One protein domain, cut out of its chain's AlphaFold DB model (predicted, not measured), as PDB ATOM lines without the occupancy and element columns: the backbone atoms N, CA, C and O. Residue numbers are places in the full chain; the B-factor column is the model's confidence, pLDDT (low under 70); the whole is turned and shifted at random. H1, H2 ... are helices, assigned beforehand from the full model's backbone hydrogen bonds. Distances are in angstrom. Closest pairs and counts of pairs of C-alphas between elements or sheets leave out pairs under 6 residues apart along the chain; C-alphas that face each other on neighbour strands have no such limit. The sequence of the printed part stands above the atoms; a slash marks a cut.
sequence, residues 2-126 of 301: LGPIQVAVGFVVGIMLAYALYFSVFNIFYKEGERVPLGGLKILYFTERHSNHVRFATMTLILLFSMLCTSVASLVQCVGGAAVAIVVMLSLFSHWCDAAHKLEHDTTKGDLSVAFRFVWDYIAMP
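What this domain is: This is residues 2 to 126 of the 301 residues of an uncharacterized protein of Trypanosoma congolense (strain IL3000) (UniProt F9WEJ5). Three long helices, H1, H2 and H3, make an up-and-down bundle, each running against the one before it; H4 folds back from the end of H3 and crosses H2 steeply, with its residues 117 to 123 sticking out. The loop of residues 33 to 47 lies at one end of the longest axis, where residues 36 to 37 pair antiparallel with residues 44 to 45. The printed part has 125 residues, with four named helices in the order H1, H2, H3, H4 and no named strand, and is all helix. It is only just loose, close to compact, with a radius of gyration of the C-alphas of 16.7 A and spans of 61 by 32 by 20 A.

How they stand to each other: H1, residues 3 to 32, and H2, residues 48 to 75, form a helical hairpin at a shallow tilt of 24 degrees; their closest C-alphas, of Phe 29 and Val 54, are 6.4 A apart. H3, residues 79 to 99, touches H1 at a steep tilt of 42 degrees, the same way, with the C-alphas of Gly 14 and Ala 85 closest at 3.9 A. H4, residues 103 to 126, touches H2 at a steep tilt of 57 degrees, closest at the C-alphas of Arg 55 and Leu 112, 6.9 A. H1 and H4 are apart. Every O i to N i+4 pair is within hydrogen-bond range in H2 and H3, against 24 of 26 in H1 and 18 of 20 in H4.

Where its parts are: H1 begins at C-alpha 3 (60.475, 44.833, 106.845) and is 42.1 A long; H2 is 41.0 A, H3 30.4 A and H4 34.2 A. H4 has a kink of 34 degrees near residue 120 and ends at C-alpha 126 (35.128, 61.724, 99.712).

The domain as a whole: The two farthest C-alphas, of Leu 2 and Gly 40, are 61.1 A apart. The printed part has no cut. The link from H1 to H2 is long; the other two are tight. Residue 34 and residues 36 to 46 have pLDDT under 70.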
ATOM      1  N   LEU A   2      61.569  41.809 109.730       76.38
ATOM      2  CA  LEU A   2      60.797  41.370 108.550       76.38
ATOM      3  C   LEU A   2      60.625  42.443 107.459       76.38
ATOM      4  O   LEU A   2      60.417  42.086 106.307       76.38
ATOM      5  N   GLY A   3      60.746  43.735 107.787       83.62
ATOM      6  CA  GLY A   3      60.475  44.833 106.845       83.62
ATOM      7  C   GLY A   3      61.196  44.718 105.490       83.62
ATOM      8  O   GLY A   3      60.521  44.710 104.463       83.62
ATOM      9  N   PRO A   4      62.535  44.554 105.443       89.88
ATOM     10  CA  PRO A   4      63.262  44.436 104.175       89.88
ATOM     11  C   PRO A   4      62.831  43.227 103.336       89.88
ATOM     12  O   PRO A   4      62.738  43.322 102.114       89.88
ATOM     13  N   ILE A   5      62.519  42.104 103.990       90.62
ATOM     14  CA  ILE A   5      62.058  40.884 103.320       90.62
ATOM     15  C   ILE A   5      60.672  41.114 102.708       90.62
ATOM     16  O   ILE A   5      60.451  40.744 101.560       90.62
ATOM     17  N   GLN A   6      59.760  41.782 103.423       90.50
ATOM     18  CA  GLN A   6      58.432  42.124 102.899       90.50
ATOM     19  C   GLN A   6      58.519  43.017 101.652       90.50
ATOM     20  O   GLN A   6      57.769  42.809 100.699       90.50
ATOM     21  N   VAL A   7      59.459  43.969 101.629       92.56
ATOM     22  CA  VAL A   7      59.711  44.821 100.454       92.56
ATOM     23  C   VAL A   7      60.244  43.993  99.282       92.56
ATOM     24  O   VAL A   7      59.741  44.131  98.168       92.56
ATOM     25  N   ALA A   8      61.214  43.107  99.524       93.19
ATOM     26  CA  ALA A   8      61.783  42.251  98.483       93.19
ATOM     27  C   ALA A   8      60.736  41.301  97.875       93.19
ATOM     28  O   ALA A   8      60.624  41.202  96.654       93.19
ATOM     29  N   VAL A   9      59.926  40.650  98.716       92.75
ATOM     30  CA  VAL A   9      58.835  39.770  98.268       92.75
ATOM     31  C   VAL A   9      57.786  40.563  97.490       92.75
ATOM     32  O   VAL A   9      57.404  40.151  96.395       92.75
ATOM     33  N   GLY A  10      57.368  41.725  98.004       92.88
ATOM     34  CA  GLY A  10      56.422  42.606  97.318       92.88
ATOM     35  C   GLY A  10      56.915  43.029  95.933       92.88
ATOM     36  O   GLY A  10      56.147  43.013  94.977       92.88
ATOM     37  N   PHE A  11      58.208  43.322  95.793       95.94
ATOM     38  CA  PHE A  11      58.813  43.678  94.510       95.94
ATOM     39  C   PHE A  11      58.749  42.531  93.487       95.94
ATOM     40  O   PHE A  11      58.306  42.739  92.357       95.94
ATOM     41  N   VAL A  12      59.128  41.312  93.885       95.94
ATOM     42  CA  VAL A  12      59.102  40.129  93.001       95.94
ATOM     43  C   VAL A  12      57.674  39.791  92.568       95.94
ATOM     44  O   VAL A  12      57.419  39.588  91.379       95.94
ATOM     45  N   VAL A  13      56.728  39.779  93.511       95.12
ATOM     46  CA  VAL A  13      55.306  39.531  93.219       95.12
ATOM     47  C   VAL A  13      54.739  40.630  92.317       95.12
ATOM     48  O   VAL A  13      54.039  40.329  91.352       95.12
ATOM     49  N   GLY A  14      55.095  41.891  92.576       94.38
ATOM     50  CA  GLY A  14      54.695  43.037  91.762       94.38
ATOM     51  C   GLY A  14      55.140  42.919  90.305       94.38
ATOM     52  O   GLY A  14      54.335  43.180  89.415       94.38
ATOM     53  N   ILE A  15      56.371  42.463  90.038       96.62
ATOM     54  CA  ILE A  15      56.863  42.215  88.667       96.62
ATOM     55  C   ILE A  15      56.030  41.138  87.964       96.62
ATOM     56  O   ILE A  15      55.612  41.331  86.820       96.62
ATOM     57  N   MET A  16      55.778  40.013  88.640       96.19
ATOM     58  CA  MET A  16      55.010  38.904  88.063       96.19
ATOM     59  C   MET A  16      53.577  39.330  87.726       96.19
ATOM     60  O   MET A  16      53.079  39.036  86.638       96.19
ATOM     61  N   LEU A  17      52.933  40.083  88.623       95.06
ATOM     62  CA  LEU A  17      51.596  40.629  88.395       95.06
ATOM     63  C   LEU A  17      51.579  41.701  87.309       95.06
ATOM     64  O   LEU A  17      50.652  41.718  86.504       95.06
ATOM     65  N   ALA A  18      52.606  42.554  87.235       94.62
ATOM     66  CA  ALA A  18      52.739  43.522  86.150       94.62
ATOM     67  C   ALA A  18      52.730  42.805  84.804       94.62
ATOM     68  O   ALA A  18      52.020  43.209  83.884       94.62
ATOM     69  N   TYR A  19      53.530  41.739  84.689       95.31
ATOM     70  CA  TYR A  19      53.658  40.973  83.455       95.31
ATOM     71  C   TYR A  19      52.333  40.302  83.092       95.31
ATOM     72  O   TYR A  19      51.887  40.412  81.950       95.31
ATOM     73  N   ALA A  20      51.664  39.683  84.068       94.62
ATOM     74  CA  ALA A  20      50.345  39.086  83.878       94.62
ATOM     75  C   ALA A  20      49.295  40.120  83.433       94.62
ATOM     76  O   ALA A  20      48.518  39.845  82.517       94.62
ATOM     77  N   LEU A  21      49.295  41.315  84.031       93.44
ATOM     78  CA  LEU A  21      48.401  42.413  83.668       93.44
ATOM     79  C   LEU A  21      48.676  42.905  82.241       93.44
ATOM     80  O   LEU A  21      47.757  42.964  81.429       93.44
ATOM     81  N   TYR A  22      49.937  43.208  81.919       92.56
ATOM     82  CA  TYR A  22      50.346  43.648  80.584       92.56
ATOM     83  C   TYR A  22      49.980  42.604  79.521       92.56
ATOM     84  O   TYR A  22      49.396  42.936  78.487       92.56
ATOM     85  N   PHE A  23      50.258  41.328  79.798       93.44
ATOM     86  CA  PHE A  23      49.899  40.228  78.913       93.44
ATOM     87  C   PHE A  23      48.381  40.120  78.731       93.44
ATOM     88  O   PHE A  23      47.919  40.040  77.596       93.44
ATOM     89  N   SER A  24      47.601  40.169  79.814       91.62
ATOM     90  CA  SER A  24      46.137  40.065  79.748       91.62
ATOM     91  C   SER A  24      45.525  41.205  78.937       91.62
ATOM     92  O   SER A  24      44.695  40.970  78.065       91.62
ATOM     93  N   VAL A  25      45.979  42.440  79.161       89.44
ATOM     94  CA  VAL A  25      45.469  43.603  78.430       89.44
ATOM     95  C   VAL A  25      45.808  43.486  76.946       89.44
ATOM     96  O   VAL A  25      44.910  43.434  76.107       89.44
ATOM     97  N   PHE A  26      47.088  43.379  76.595       87.62
ATOM     98  CA  PHE A  26      47.503  43.526  75.198       87.62
ATOM     99  C   PHE A  26      47.425  42.242  74.365       87.62
ATOM    100  O   PHE A  26      47.226  42.322  73.153       87.62
ATOM    101  N   ASN A  27      47.579  41.056  74.962       88.19
ATOM    102  CA  ASN A  27      47.475  39.801  74.209       88.19
ATOM    103  C   ASN A  27      46.067  39.221  74.177       88.19
ATOM    104  O   ASN A  27      45.778  38.510  73.220       88.19
ATOM    105  N   ILE A  28      45.221  39.497  75.171       89.94
ATOM    106  CA  ILE A  28      43.845  38.987  75.188       89.94
ATOM    107  C   ILE A  28      42.917  40.083  74.663       89.94
ATOM    108  O   ILE A  28      42.474  40.004  73.519       89.94
ATOM    109  N   PHE A  29      42.730  41.172  75.414       88.19
ATOM    110  CA  PHE A  29      41.713  42.171  75.061       88.19
ATOM    111  C   PHE A  29      41.985  42.906  73.743       88.19
ATOM    112  O   PHE A  29      41.073  43.056  72.935       88.19
ATOM    113  N   TYR A  30      43.231  43.310  73.466       83.88
ATOM    114  CA  TYR A  30      43.550  44.008  72.205       83.88
ATOM    115  C   TYR A  30      43.578  43.099  70.969       83.88
ATOM    116  O   TYR A  30      43.525  43.610  69.846       83.88
ATOM    117  N   LYS A  31      43.692  41.773  71.137       83.56
ATOM    118  CA  LYS A  31      43.646  40.826  70.009       83.56
ATOM    119  C   LYS A  31      42.228  40.380  69.670       83.56
ATOM    120  O   LYS A  31      41.989  40.015  68.525       83.56
ATOM    121  N   GLU A  32      41.311  40.427  70.631       81.00
ATOM    122  CA  GLU A  32      39.895  40.113  70.412       81.00
ATOM    123  C   GLU A  32      39.142  41.212  69.646       81.00
ATOM    124  O   GLU A  32      38.075  40.958  69.091       81.00
ATOM    125  N   GLY A  33      39.682  42.431  69.583       73.88
ATOM    126  CA  GLY A  33      39.065  43.517  68.832       73.88
ATOM    127  C   GLY A  33      39.190  43.343  67.322       73.88
ATOM    128  O   GLY A  33      40.292  43.344  66.769       73.88
ATOM    129  N   GLU A  34      38.046  43.258  66.645       67.88
ATOM    130  CA  GLU A  34      37.976  43.294  65.188       67.88
ATOM    131  C   GLU A  34      38.496  44.646  64.679       67.88
ATOM    132  O   GLU A  34      37.990  45.716  65.030       67.88
ATOM    133  N   ARG A  35      39.560  44.597  63.873       70.75
ATOM    134  CA  ARG A  35      40.199  45.783  63.306       70.75
ATOM    135  C   ARG A  35      39.592  46.064  61.941       70.75
ATOM    136  O   ARG A  35      39.790  45.284  61.011       70.75
ATOM    137  N   VAL A  36      38.883  47.180  61.810       69.94
ATOM    138  CA  VAL A  36      38.242  47.555  60.547       69.94
ATOM    139  C   VAL A  36      39.198  48.445  59.742       69.94
ATOM    140  O   VAL A  36      39.653  49.470  60.258       69.94
ATOM    141  N   PRO A  37      39.543  48.089  58.491       67.94
ATOM    142  CA  PRO A  37      40.314  48.974  57.626       67.94
ATOM    143  C   PRO A  37      39.416  50.118  57.129       67.94
ATOM    144  O   PRO A  37      38.443  49.877  56.413       67.94
ATOM    145  N   LEU A  38      39.733  51.368  57.478       64.62
ATOM    146  CA  LEU A  38      39.065  52.526  56.879       64.62
ATOM    147  C   LEU A  38      39.737  52.873  55.544       64.62
ATOM    148  O   LEU A  38      40.863  53.357  55.512       64.62
ATOM    149  N   GLY A  39      39.015  52.633  54.446       54.91
ATOM    150  CA  GLY A  39      39.221  53.277  53.144       54.91
ATOM    151  C   GLY A  39      40.658  53.291  52.615       54.91
ATOM    152  O   GLY A  39      41.290  54.338  52.608       54.91
ATOM    153  N   GLY A  40      41.170  52.150  52.136       58.19
ATOM    154  CA  GLY A  40      42.403  52.058  51.326       58.19
ATOM    155  C   GLY A  40      43.726  52.440  52.013       58.19
ATOM    156  O   GLY A  40      44.794  52.081  51.520       58.19
ATOM    157  N   LEU A  41      43.679  53.113  53.162       58.62
ATOM    158  CA  LEU A  41      44.819  53.432  54.006       58.62
ATOM    159  C   LEU A  41      45.091  52.261  54.951       58.62
ATOM    160  O   LEU A  41      44.193  51.675  55.549       58.62
ATOM    161  N   LYS A  42      46.371  51.924  55.116       56.66
ATOM    162  CA  LYS A  42      46.854  50.798  55.936       56.66
ATOM    163  C   LYS A  42      46.690  51.021  57.455       56.66
ATOM    164  O   LYS A  42      47.292  50.294  58.243       56.66
ATOM    165  N   ILE A  43      45.937  52.046  57.861       58.56
ATOM    166  CA  ILE A  43      45.738  52.447  59.254       58.56
ATOM    167  C   ILE A  43      44.439  51.801  59.738       58.56
ATOM    168  O   ILE A  43      43.344  52.156  59.311       58.56
ATOM    169  N   LEU A  44      44.584  50.796  60.598       61.91
ATOM    170  CA  LEU A  44      43.468  50.094  61.219       61.91
ATOM    171  C   LEU A  44      43.043  50.866  62.468       61.91
ATOM    172  O   LEU A  44      43.863  51.074  63.359       61.91
ATOM    173  N   TYR A  45      41.775  51.269  62.535       65.75
ATOM    174  CA  TYR A  45      41.211  51.924  63.715       65.75
ATOM    175  C   TYR A  45      40.322  50.945  64.484       65.75
ATOM    176  O   TYR A  45      39.622  50.115  63.900       65.75
ATOM    177  N   PHE A  46      40.346  51.052  65.812       69.12
ATOM    178  CA  PHE A  46      39.398  50.356  66.674       69.12
ATOM    179  C   PHE A  46      38.052  51.079  66.682       69.12
ATOM    180  O   PHE A  46      37.992  52.308  66.648       69.12
ATOM    181  N   THR A  47      36.965  50.316  66.779       80.75
ATOM    182  CA  THR A  47      35.636  50.894  66.997       80.75
ATOM    183  C   THR A  47      35.566  51.539  68.385       80.75
ATOM    184  O   THR A  47      36.073  50.994  69.369       80.75
ATOM    185  N   GLU A  48      34.908  52.696  68.488       80.12
ATOM    186  CA  GLU A  48      34.784  53.457  69.742       80.12
ATOM    187  C   GLU A  48      34.168  52.616  70.873       80.12
ATOM    188  O   GLU A  48      34.627  52.638  72.018       80.12
ATOM    189  N   ARG A  49      33.179  51.779  70.531       82.81
ATOM    190  CA  ARG A  49      32.537  50.850  71.469       82.81
ATOM    191  C   ARG A  49      33.523  49.836  72.053       82.81
ATOM    192  O   ARG A  49      33.472  49.570  73.251       82.81
ATOM    193  N   HIS A  50      34.406  49.276  71.226       84.06
ATOM    194  CA  HIS A  50      35.405  48.316  71.690       84.06
ATOM    195  C   HIS A  50      36.461  49.002  72.563       84.06
ATOM    196  O   HIS A  50      36.776  48.496  73.636       84.06
ATOM    197  N   SER A  51      36.924  50.195  72.175       80.69
ATOM    198  CA  SER A  51      37.872  50.983  72.977       80.69
ATOM    199  C   SER A  51      37.339  51.264  74.390       80.69
ATOM    200  O   SER A  51      38.014  50.988  75.383       80.69
ATOM    201  N   ASN A  52      36.081  51.703  74.510       85.44
ATOM    202  CA  ASN A  52      35.463  51.931  75.820       85.44
ATOM    203  C   ASN A  52      35.320  50.643  76.647       85.44
ATOM    204  O   ASN A  52      35.552  50.665  77.857       85.44
ATOM    205  N   HIS A  53      34.998  49.511  76.011       87.38
ATOM    206  CA  HIS A  53      34.935  48.220  76.697       87.38
ATOM    207  C   HIS A  53      36.308  47.780  77.227       87.38
ATOM    208  O   HIS A  53      36.424  47.383  78.386       87.38
ATOM    209  N   VAL A  54      37.362  47.909  76.416       87.44
ATOM    210  CA  VAL A  54      38.738  47.562  76.808       87.44
ATOM    211  C   VAL A  54      39.233  48.454  77.949       87.44
ATOM    212  O   VAL A  54      39.837  47.948  78.898       87.44
ATOM    213  N   ARG A  55      38.926  49.759  77.921       85.56
ATOM    214  CA  ARG A  55      39.235  50.691  79.022       85.56
ATOM    215  C   ARG A  55      38.591  50.241  80.335       85.56
ATOM    216  O   ARG A  55      39.284  50.116  81.346       85.56
ATOM    217  N   PHE A  56      37.291  49.945  80.317       88.56
ATOM    218  CA  PHE A  56      36.563  49.508  81.512       88.56
ATOM    219  C   PHE A  56      37.041  48.139  82.024       88.56
ATOM    220  O   PHE A  56      37.236  47.958  83.229       88.56
ATOM    221  N   ALA A  57      37.303  47.191  81.122       90.25
ATOM    222  CA  ALA A  57      37.856  45.884  81.472       90.25
ATOM    223  C   ALA A  57      39.251  46.008  82.109       90.25
ATOM    224  O   ALA A  57      39.525  45.377  83.129       90.25
ATOM    225  N   THR A  58      40.107  46.877  81.563       90.19
ATOM    226  CA  THR A  58      41.455  47.133  82.095       90.19
ATOM    227  C   THR A  58      41.401  47.768  83.484       90.19
ATOM    228  O   THR A  58      42.088  47.302  84.393       90.19
ATOM    229  N   MET A  59      40.539  48.773  83.689       89.12
ATOM    230  CA  MET A  59      40.282  49.353  85.017       89.12
ATOM    231  C   MET A  59      39.868  48.287  86.028       89.12
ATOM    232  O   MET A  59      40.429  48.198  87.120       89.12
ATOM    233  N   THR A  60      38.899  47.460  85.636       90.12
ATOM    234  CA  THR A  60      38.348  46.402  86.482       90.12
ATOM    235  C   THR A  60      39.421  45.381  86.849       90.12
ATOM    236  O   THR A  60      39.538  45.027  88.020       90.12
ATOM    237  N   LEU A  61      40.259  44.958  85.895       91.62
ATOM    238  CA  LEU A  61      41.374  44.046  86.168       91.62
ATOM    239  C   LEU A  61      42.380  44.633  87.153       91.62
ATOM    240  O   LEU A  61      42.800  43.939  88.075       91.62
ATOM    241  N   ILE A  62      42.771  45.897  86.980       91.81
ATOM    242  CA  ILE A  62      43.743  46.539  87.874       91.81
ATOM    243  C   ILE A  62      43.198  46.615  89.298       91.81
ATOM    244  O   ILE A  62      43.916  46.300  90.250       91.81
ATOM    245  N   LEU A  63      41.930  47.005  89.452       90.75
ATOM    246  CA  LEU A  63      41.271  47.041  90.756       90.75
ATOM    247  C   LEU A  63      41.161  45.641  91.367       90.75
ATOM    248  O   LEU A  63      41.443  45.480  92.552       90.75
ATOM    249  N   LEU A  64      40.831  44.625  90.567       93.31
ATOM    250  CA  LEU A  64      40.724  43.239  91.019       93.31
ATOM    251  C   LEU A  64      42.078  42.686  91.472       93.31
ATOM    252  O   LEU A  64      42.167  42.132  92.564       93.31
ATOM    253  N   PHE A  65      43.146  42.884  90.694       93.44
ATOM    254  CA  PHE A  65      44.494  42.485  91.102       93.44
ATOM    255  C   PHE A  65      44.956  43.233  92.353       93.44
ATOM    256  O   PHE A  65      45.560  42.626  93.237       93.44
ATOM    257  N   SER A  66      44.636  44.524  92.468       92.25
ATOM    258  CA  SER A  66      44.958  45.311  93.663       92.25
ATOM    259  C   SER A  66      44.219  44.788  94.898       92.25
ATOM    260  O   SER A  66      44.844  44.597  95.938       92.25
ATOM    261  N   MET A  67      42.925  44.475  94.773       91.94
ATOM    262  CA  MET A  67      42.119  43.874  95.842       91.94
ATOM    263  C   MET A  67      42.576  42.458  96.204       91.94
ATOM    264  O   MET A  67      42.569  42.083  97.377       91.94
ATOM    265  N   LEU A  68      43.010  41.668  95.222       93.62
ATOM    266  CA  LEU A  68      43.592  40.350  95.461       93.62
ATOM    267  C   LEU A  68      44.895  40.475  96.261       93.62
ATOM    268  O   LEU A  68      45.077  39.763  97.247       93.62
ATOM    269  N   CYS A  69      45.772  41.411  95.884       92.06
ATOM    270  CA  CYS A  69      47.019  41.671  96.604       92.06
ATOM    271  C   CYS A  69      46.768  42.079  98.053       92.06
ATOM    272  O   CYS A  69      47.411  41.543  98.955       92.06
ATOM    273  N   THR A  70      45.840  43.008  98.294       90.38
ATOM    274  CA  THR A  70      45.519  43.454  99.656       90.38
ATOM    275  C   THR A  70      44.864  42.349 100.478       90.38
ATOM    276  O   THR A  70      45.227  42.186 101.641       90.38
ATOM    277  N   SER A  71      43.978  41.545  99.882       91.44
ATOM    278  CA  SER A  71      43.315  40.423 100.562       91.44
ATOM    279  C   SER A  71      44.290  39.306 100.933       91.44
ATOM    280  O   SER A  71      44.250  38.782 102.038       91.44
ATOM    281  N   VAL A  72      45.215  38.942 100.042       89.31
ATOM    282  CA  VAL A  72      46.245  37.943 100.367       89.31
ATOM    283  C   VAL A  72      47.208  38.493 101.421       89.31
ATOM    284  O   VAL A  72      47.602  37.781 102.343       89.31
ATOM    285  N   ALA A  73      47.570  39.772 101.333       88.25
ATOM    286  CA  ALA A  73      48.470  40.380 102.303       88.25
ATOM    287  C   ALA A  73      47.857  40.546 103.694       88.25
ATOM    288  O   ALA A  73      48.603  40.454 104.670       88.25
ATOM    289  N   SER A  74      46.543  40.759 103.810       84.69
ATOM    290  CA  SER A  74      45.875  40.797 105.113       84.69
ATOM    291  C   SER A  74      45.895  39.425 105.790       84.69
ATOM    292  O   SER A  74      46.171  39.356 106.986       84.69
ATOM    293  N   LEU A  75      45.744  38.332 105.031       86.19
ATOM    294  CA  LEU A  75      45.860  36.964 105.558       86.19
ATOM    295  C   LEU A  75      47.261  36.651 106.103       86.19
ATOM    296  O   LEU A  75      47.397  35.928 107.085       86.19
ATOM    297  N   VAL A  76      48.306  37.200 105.478       84.81
ATOM    298  CA  VAL A  76      49.713  36.951 105.852       84.81
ATOM    299  C   VAL A  76      50.271  38.057 106.766       84.81
ATOM    300  O   VAL A  76      51.464  38.078 107.062       84.81
ATOM    301  N   GLN A  77      49.437  39.010 107.207       82.94
ATOM    302  CA  GLN A  77      49.847  40.183 108.002       82.94
ATOM    303  C   GLN A  77      51.003  40.986 107.359       82.94
ATOM    304  O   GLN A  77      51.812  41.631 108.028       82.94
ATOM    305  N   CYS A  78      51.091  40.965 106.025       82.31
ATOM    306  CA  CYS A  78      52.170  41.558 105.233       82.31
ATOM    307  C   CYS A  78      51.670  42.759 104.409       82.31
ATOM    308  O   CYS A  78      51.951  42.894 103.215       82.31
ATOM    309  N   VAL A  79      50.917  43.656 105.050       83.25
ATOM    310  CA  VAL A  79      50.239  44.785 104.383       83.25
ATOM    311  C   VAL A  79      51.224  45.706 103.649       83.25
ATOM    312  O   VAL A  79      50.956  46.138 102.528       83.25
ATOM    313  N   GLY A  80      52.409  45.944 104.227       82.62
ATOM    314  CA  GLY A  80      53.450  46.764 103.596       82.62
ATOM    315  C   GLY A  80      53.961  46.188 102.270       82.62
ATOM    316  O   GLY A  80      54.197  46.936 101.323       82.62
ATOM    317  N   GLY A  81      54.067  44.858 102.169       87.19
ATOM    318  CA  GLY A  81      54.498  44.177 100.945       87.19
ATOM    319  C   GLY A  81      53.487  44.305  99.802       87.19
ATOM    320  O   GLY A  81      53.890  44.532  98.663       87.19
ATOM    321  N   ALA A  82      52.180  44.242 100.096       90.75
ATOM    322  CA  ALA A  82      51.140  44.454  99.083       90.75
ATOM    323  C   ALA A  82      51.167  45.868  98.502       90.75
ATOM    324  O   ALA A  82      51.043  46.025  97.291       90.75
ATOM    325  N   ALA A  83      51.373  46.890  99.339       90.19
ATOM    326  CA  ALA A  83      51.486  48.264  98.855       90.19
ATOM    327  C   ALA A  83      52.651  48.410  97.862       90.19
ATOM    328  O   ALA A  83      52.477  48.978  96.782       90.19
ATOM    329  N   VAL A  84      53.817  47.833  98.183       92.94
ATOM    330  CA  VAL A  84      54.973  47.807  97.272       92.94
ATOM    331  C   VAL A  84      54.640  47.045  95.988       92.94
ATOM    332  O   VAL A  84      54.917  47.550  94.904       92.94
ATOM    333  N   ALA A  85      54.003  45.875  96.087       93.81
ATOM    334  CA  ALA A  85      53.635  45.064  94.927       93.81
ATOM    335  C   ALA A  85      52.711  45.812  93.956       93.81
ATOM    336  O   ALA A  85      52.970  45.815  92.755       93.81
ATOM    337  N   ILE A  86      51.679  46.494  94.466       94.00
ATOM    338  CA  ILE A  86      50.727  47.265  93.652       94.00
ATOM    339  C   ILE A  86      51.429  48.445  92.964       94.00
ATOM    340  O   ILE A  86      51.237  48.668  91.769       94.00
ATOM    341  N   VAL A  87      52.282  49.182  93.685       93.31
ATOM    342  CA  VAL A  87      53.032  50.314  93.110       93.31
ATOM    343  C   VAL A  87      53.996  49.842  92.024       93.31
ATOM    344  O   VAL A  87      54.053  50.446  90.953       93.31
ATOM    345  N   VAL A  88      54.730  48.754  92.268       95.44
ATOM    346  CA  VAL A  88      55.637  48.151  91.280       95.44
ATOM    347  C   VAL A  88      54.852  47.666  90.064       95.44
ATOM    348  O   VAL A  88      55.250  47.960  88.938       95.44
ATOM    349  N   MET A  89      53.708  47.010  90.278       94.56
ATOM    350  CA  MET A  89      52.821  46.541  89.213       94.56
ATOM    351  C   MET A  89      52.392  47.683  88.284       94.56
ATOM    352  O   MET A  89      52.579  47.598  87.070       94.56
ATOM    353  N   LEU A  90      51.865  48.776  88.844       93.06
ATOM    354  CA  LEU A  90      51.392  49.934  88.075       93.06
ATOM    355  C   LEU A  90      52.532  50.692  87.383       93.06
ATOM    356  O   LEU A  90      52.370  51.179  86.259       93.06
ATOM    357  N   SER A  91      53.689  50.780  88.041       93.88
ATOM    358  CA  SER A  91      54.873  51.459  87.505       93.88
ATOM    359  C   SER A  91      55.459  50.703  86.315       93.88
ATOM    360  O   SER A  91      55.740  51.311  85.285       93.88
ATOM    361  N   LEU A  92      55.593  49.377  86.420       94.31
ATOM    362  CA  LEU A  92      56.071  48.528  85.326       94.31
ATOM    363  C   LEU A  92      55.081  48.472  84.169       94.31
ATOM    364  O   LEU A  92      55.501  48.567  83.020       94.31
ATOM    365  N   PHE A  93      53.780  48.398  84.458       91.81
ATOM    366  CA  PHE A  93      52.752  48.513  83.429       91.81
ATOM    367  C   PHE A  93      52.897  49.829  82.649       91.81
ATOM    368  O   PHE A  93      52.967  49.815  81.423       91.81
ATOM    369  N   SER A  94      53.038  50.955  83.356       91.44
ATOM    370  CA  SER A  94      53.237  52.268  82.730       91.44
ATOM    371  C   SER A  94      54.531  52.335  81.917       91.44
ATOM    372  O   SER A  94      54.529  52.869  80.810       91.44
ATOM    373  N   HIS A  95      55.618  51.769  82.443       92.56
ATOM    374  CA  HIS A  95      56.918  51.739  81.781       92.56
ATOM    375  C   HIS A  95      56.909  50.893  80.501       92.56
ATOM    376  O   HIS A  95      57.469  51.307  79.489       92.56
ATOM    377  N   TRP A  96      56.263  49.725  80.510       91.19
ATOM    378  CA  TRP A  96      56.161  48.880  79.319       91.19
ATOM    379  C   TRP A  96      55.214  49.441  78.263       91.19
ATOM    380  O   TRP A  96      55.446  49.210  77.077       91.19
ATOM    381  N   CYS A  97      54.187  50.198  78.660       87.75
ATOM    382  CA  CYS A  97      53.396  50.972  77.707       87.75
ATOM    383  C   CYS A  97      54.277  51.988  76.963       87.75
ATOM    384  O   CYS A  97      54.262  51.993  75.735       87.75
ATOM    385  N   ASP A  98      55.116  52.739  77.688       88.94
ATOM    386  CA  ASP A  98      56.025  53.726  77.084       88.94
ATOM    387  C   ASP A  98      57.095  53.059  76.197       88.94
ATOM    388  O   ASP A  98      57.388  53.521  75.095       88.94
ATOM    389  N   ALA A  99      57.667  51.938  76.654       89.00
ATOM    390  CA  ALA A  99      58.718  51.214  75.933       89.00
ATOM    391  C   ALA A  99      58.228  50.561  74.626       89.00
ATOM    392  O   ALA A  99      59.031  50.267  73.741       89.00
ATOM    393  N   ALA A 100      56.922  50.316  74.489       85.44
ATOM    394  CA  ALA A 100      56.355  49.713  73.288       85.44
ATOM    395  C   ALA A 100      56.305  50.682  72.091       85.44
ATOM    396  O   ALA A 100      56.160  50.207  70.962       85.44
ATOM    397  N   HIS A 101      56.412  52.001  72.317       79.94
ATOM    398  CA  HIS A 101      56.373  53.061  71.294       79.94
ATOM    399  C   HIS A 101      55.200  52.951  70.300       79.94
ATOM    400  O   HIS A 101      55.303  53.332  69.133       79.94
ATOM    401  N   LYS A 102      54.071  52.396  70.747       84.00
ATOM    402  CA  LYS A 102      52.853  52.252  69.947       84.00
ATOM    403  C   LYS A 102      51.835  53.270  70.425       84.00
ATOM    404  O   LYS A 102      51.495  53.274  71.602       84.00
ATOM    405  N   LEU A 103      51.268  54.026  69.485       78.88
ATOM    406  CA  LEU A 103      50.235  55.029  69.762       78.88
ATOM    407  C   LEU A 103      49.080  54.466  70.614       78.88
ATOM    408  O   LEU A 103      48.584  55.137  71.508       78.88
ATOM    409  N   GLU A 104      48.696  53.207  70.380       79.00
ATOM    410  CA  GLU A 104      47.640  52.515  71.133       79.00
ATOM    411  C   GLU A 104      47.964  52.340  72.628       79.00
ATOM    412  O   GLU A 104      47.059  52.303  73.457       79.00
ATOM    413  N   HIS A 105      49.240  52.192  72.994       83.81
ATOM    414  CA  HIS A 105      49.643  51.971  74.386       83.81
ATOM    415  C   HIS A 105      49.640  53.295  75.158       83.81
ATOM    416  O   HIS A 105      49.161  53.344  76.294       83.81
ATOM    417  N   ASP A 106      50.091  54.369  74.510       83.94
ATOM    418  CA  ASP A 106      50.136  55.712  75.088       83.94
ATOM    419  C   ASP A 106      48.731  56.268  75.340       83.94
ATOM    420  O   ASP A 106      48.461  56.800  76.421       83.94
ATOM    421  N   THR A 107      47.803  56.090  74.391       83.12
ATOM    422  CA  THR A 107      46.404  56.518  74.566       83.12
ATOM    423  C   THR A 107      45.747  55.785  75.730       83.12
ATOM    424  O   THR A 107      45.188  56.417  76.622       83.12
ATOM    425  N   THR A 108      45.916  54.464  75.792       83.00
ATOM    426  CA  THR A 108      45.360  53.621  76.860       83.00
ATOM    427  C   THR A 108      45.886  54.014  78.233       83.00
ATOM    428  O   THR A 108      45.114  54.116  79.186       83.00
ATOM    429  N   LYS A 109      47.193  54.275  78.347       86.50
ATOM    430  CA  LYS A 109      47.810  54.770  79.582       86.50
ATOM    431  C   LYS A 109      47.224  56.124  79.990       86.50
ATOM    432  O   LYS A 109      46.892  56.311  81.163       86.50
ATOM    433  N   GLY A 110      47.076  57.044  79.037       86.50
ATOM    434  CA  GLY A 110      46.466  58.355  79.255       86.50
ATOM    435  C   GLY A 110      45.039  58.235  79.786       86.50
ATOM    436  O   GLY A 110      44.744  58.739  80.871       86.50
ATOM    437  N   ASP A 111      44.188  57.487  79.089       85.88
ATOM    438  CA  ASP A 111      42.788  57.273  79.466       85.88
ATOM    439  C   ASP A 111      42.655  56.634  80.847       85.88
ATOM    440  O   ASP A 111      41.838  57.052  81.671       85.88
ATOM    441  N   LEU A 112      43.494  55.634  81.119       86.44
ATOM    442  CA  LEU A 112      43.524  54.940  82.394       86.44
ATOM    443  C   LEU A 112      43.905  55.895  83.532       86.44
ATOM    444  O   LEU A 112      43.266  55.892  84.583       86.44
ATOM    445  N   SER A 113      44.914  56.741  83.319       88.00
ATOM    446  CA  SER A 113      45.345  57.727  84.316       88.00
ATOM    447  C   SER A 113      44.250  58.752  84.624       88.00
ATOM    448  O   SER A 113      44.014  59.076  85.790       88.00
ATOM    449  N   VAL A 114      43.532  59.206  83.592       89.06
ATOM    450  CA  VAL A 114      42.414  60.142  83.728       89.06
ATOM    451  C   VAL A 114      41.288  59.487  84.513       89.06
ATOM    452  O   VAL A 114      40.831  60.048  85.507       89.06
ATOM    453  N   ALA A 115      40.873  58.279  84.141       87.06
ATOM    454  CA  ALA A 115      39.782  57.610  84.834       87.06
ATOM    455  C   ALA A 115      40.150  57.207  86.280       87.06
ATOM    456  O   ALA A 115      39.301  57.321  87.162       87.06
ATOM    457  N   PHE A 116      41.408  56.855  86.583       87.38
ATOM    458  CA  PHE A 116      41.834  56.617  87.971       87.38
ATOM    459  C   PHE A 116      41.787  57.895  88.790       87.38
ATOM    460  O   PHE A 116      41.375  57.862  89.946       87.38
ATOM    461  N   ARG A 117      42.174  59.020  88.185       89.12
ATOM    462  CA  ARG A 117      42.052  60.328  88.815       89.12
ATOM    463  C   ARG A 117      40.593  60.671  89.101       89.12
ATOM    464  O   ARG A 117      40.296  61.078  90.213       89.12
ATOM    465  N   PHE A 118      39.682  60.419  88.162       89.88
ATOM    466  CA  PHE A 118      38.246  60.585  88.402       89.88
ATOM    467  C   PHE A 118      37.752  59.709  89.559       89.88
ATOM    468  O   PHE A 118      37.109  60.209  90.478       89.88
ATOM    469  N   VAL A 119      38.073  58.415  89.561       88.12
ATOM    470  CA  VAL A 119      37.672  57.509  90.652       88.12
ATOM    471  C   VAL A 119      38.258  57.966  91.990       88.12
ATOM    472  O   VAL A 119      37.563  57.961  93.008       88.12
ATOM    473  N   TRP A 120      39.518  58.395  92.001       89.00
ATOM    474  CA  TRP A 120      40.177  58.887  93.202       89.00
ATOM    475  C   TRP A 120      39.527  60.170  93.732       89.00
ATOM    476  O   TRP A 120      39.148  60.214  94.901       89.00
ATOM    477  N   ASP A 121      39.353  61.176  92.877       89.69
ATOM    478  CA  ASP A 121      38.868  62.503  93.263       89.69
ATOM    479  C   ASP A 121      37.378  62.479  93.652       89.69
ATOM    480  O   ASP A 121      36.983  63.156  94.602       89.69
ATOM    481  N   TYR A 122      36.547  61.681  92.968       91.44
ATOM    482  CA  TYR A 122      35.091  61.682  93.178       91.44
ATOM    483  C   TYR A 122      34.571  60.583  94.106       91.44
ATOM    484  O   TYR A 122      33.521  60.768  94.717       91.44
ATOM    485  N   ILE A 123      35.257  59.442  94.215       90.19
ATOM    486  CA  ILE A 123      34.766  58.293  94.995       90.19
ATOM    487  C   ILE A 123      35.664  58.054  96.202       90.19
ATOM    488  O   ILE A 123      35.200  58.106  97.342       90.19
ATOM    489  N   ALA A 124      36.955  57.804  95.966       88.12
ATOM    490  CA  ALA A 124      37.859  57.395  97.034       88.12
ATOM    491  C   ALA A 124      38.077  58.523  98.046       88.12
ATOM    492  O   ALA A 124      37.907  58.308  99.241       88.12
ATOM    493  N   MET A 125      38.403  59.732  97.588       87.69
ATOM    494  CA  MET A 125      38.712  60.850  98.474       87.69
ATOM    495  C   MET A 125      37.511  61.219  99.367       87.69
ATOM    496  O   MET A 125      37.684  61.175 100.587       87.69
ATOM    497  N   PRO A 126      36.286  61.466  98.854       89.00
ATOM    498  CA  PRO A 126      35.128  61.724  99.712       89.00
ATOM    499  C   PRO A 126      34.803  60.559 100.650       89.00
ATOM    500  O   PRO A 126      34.494  60.791 101.816       89.00
TER     501      PRO A 126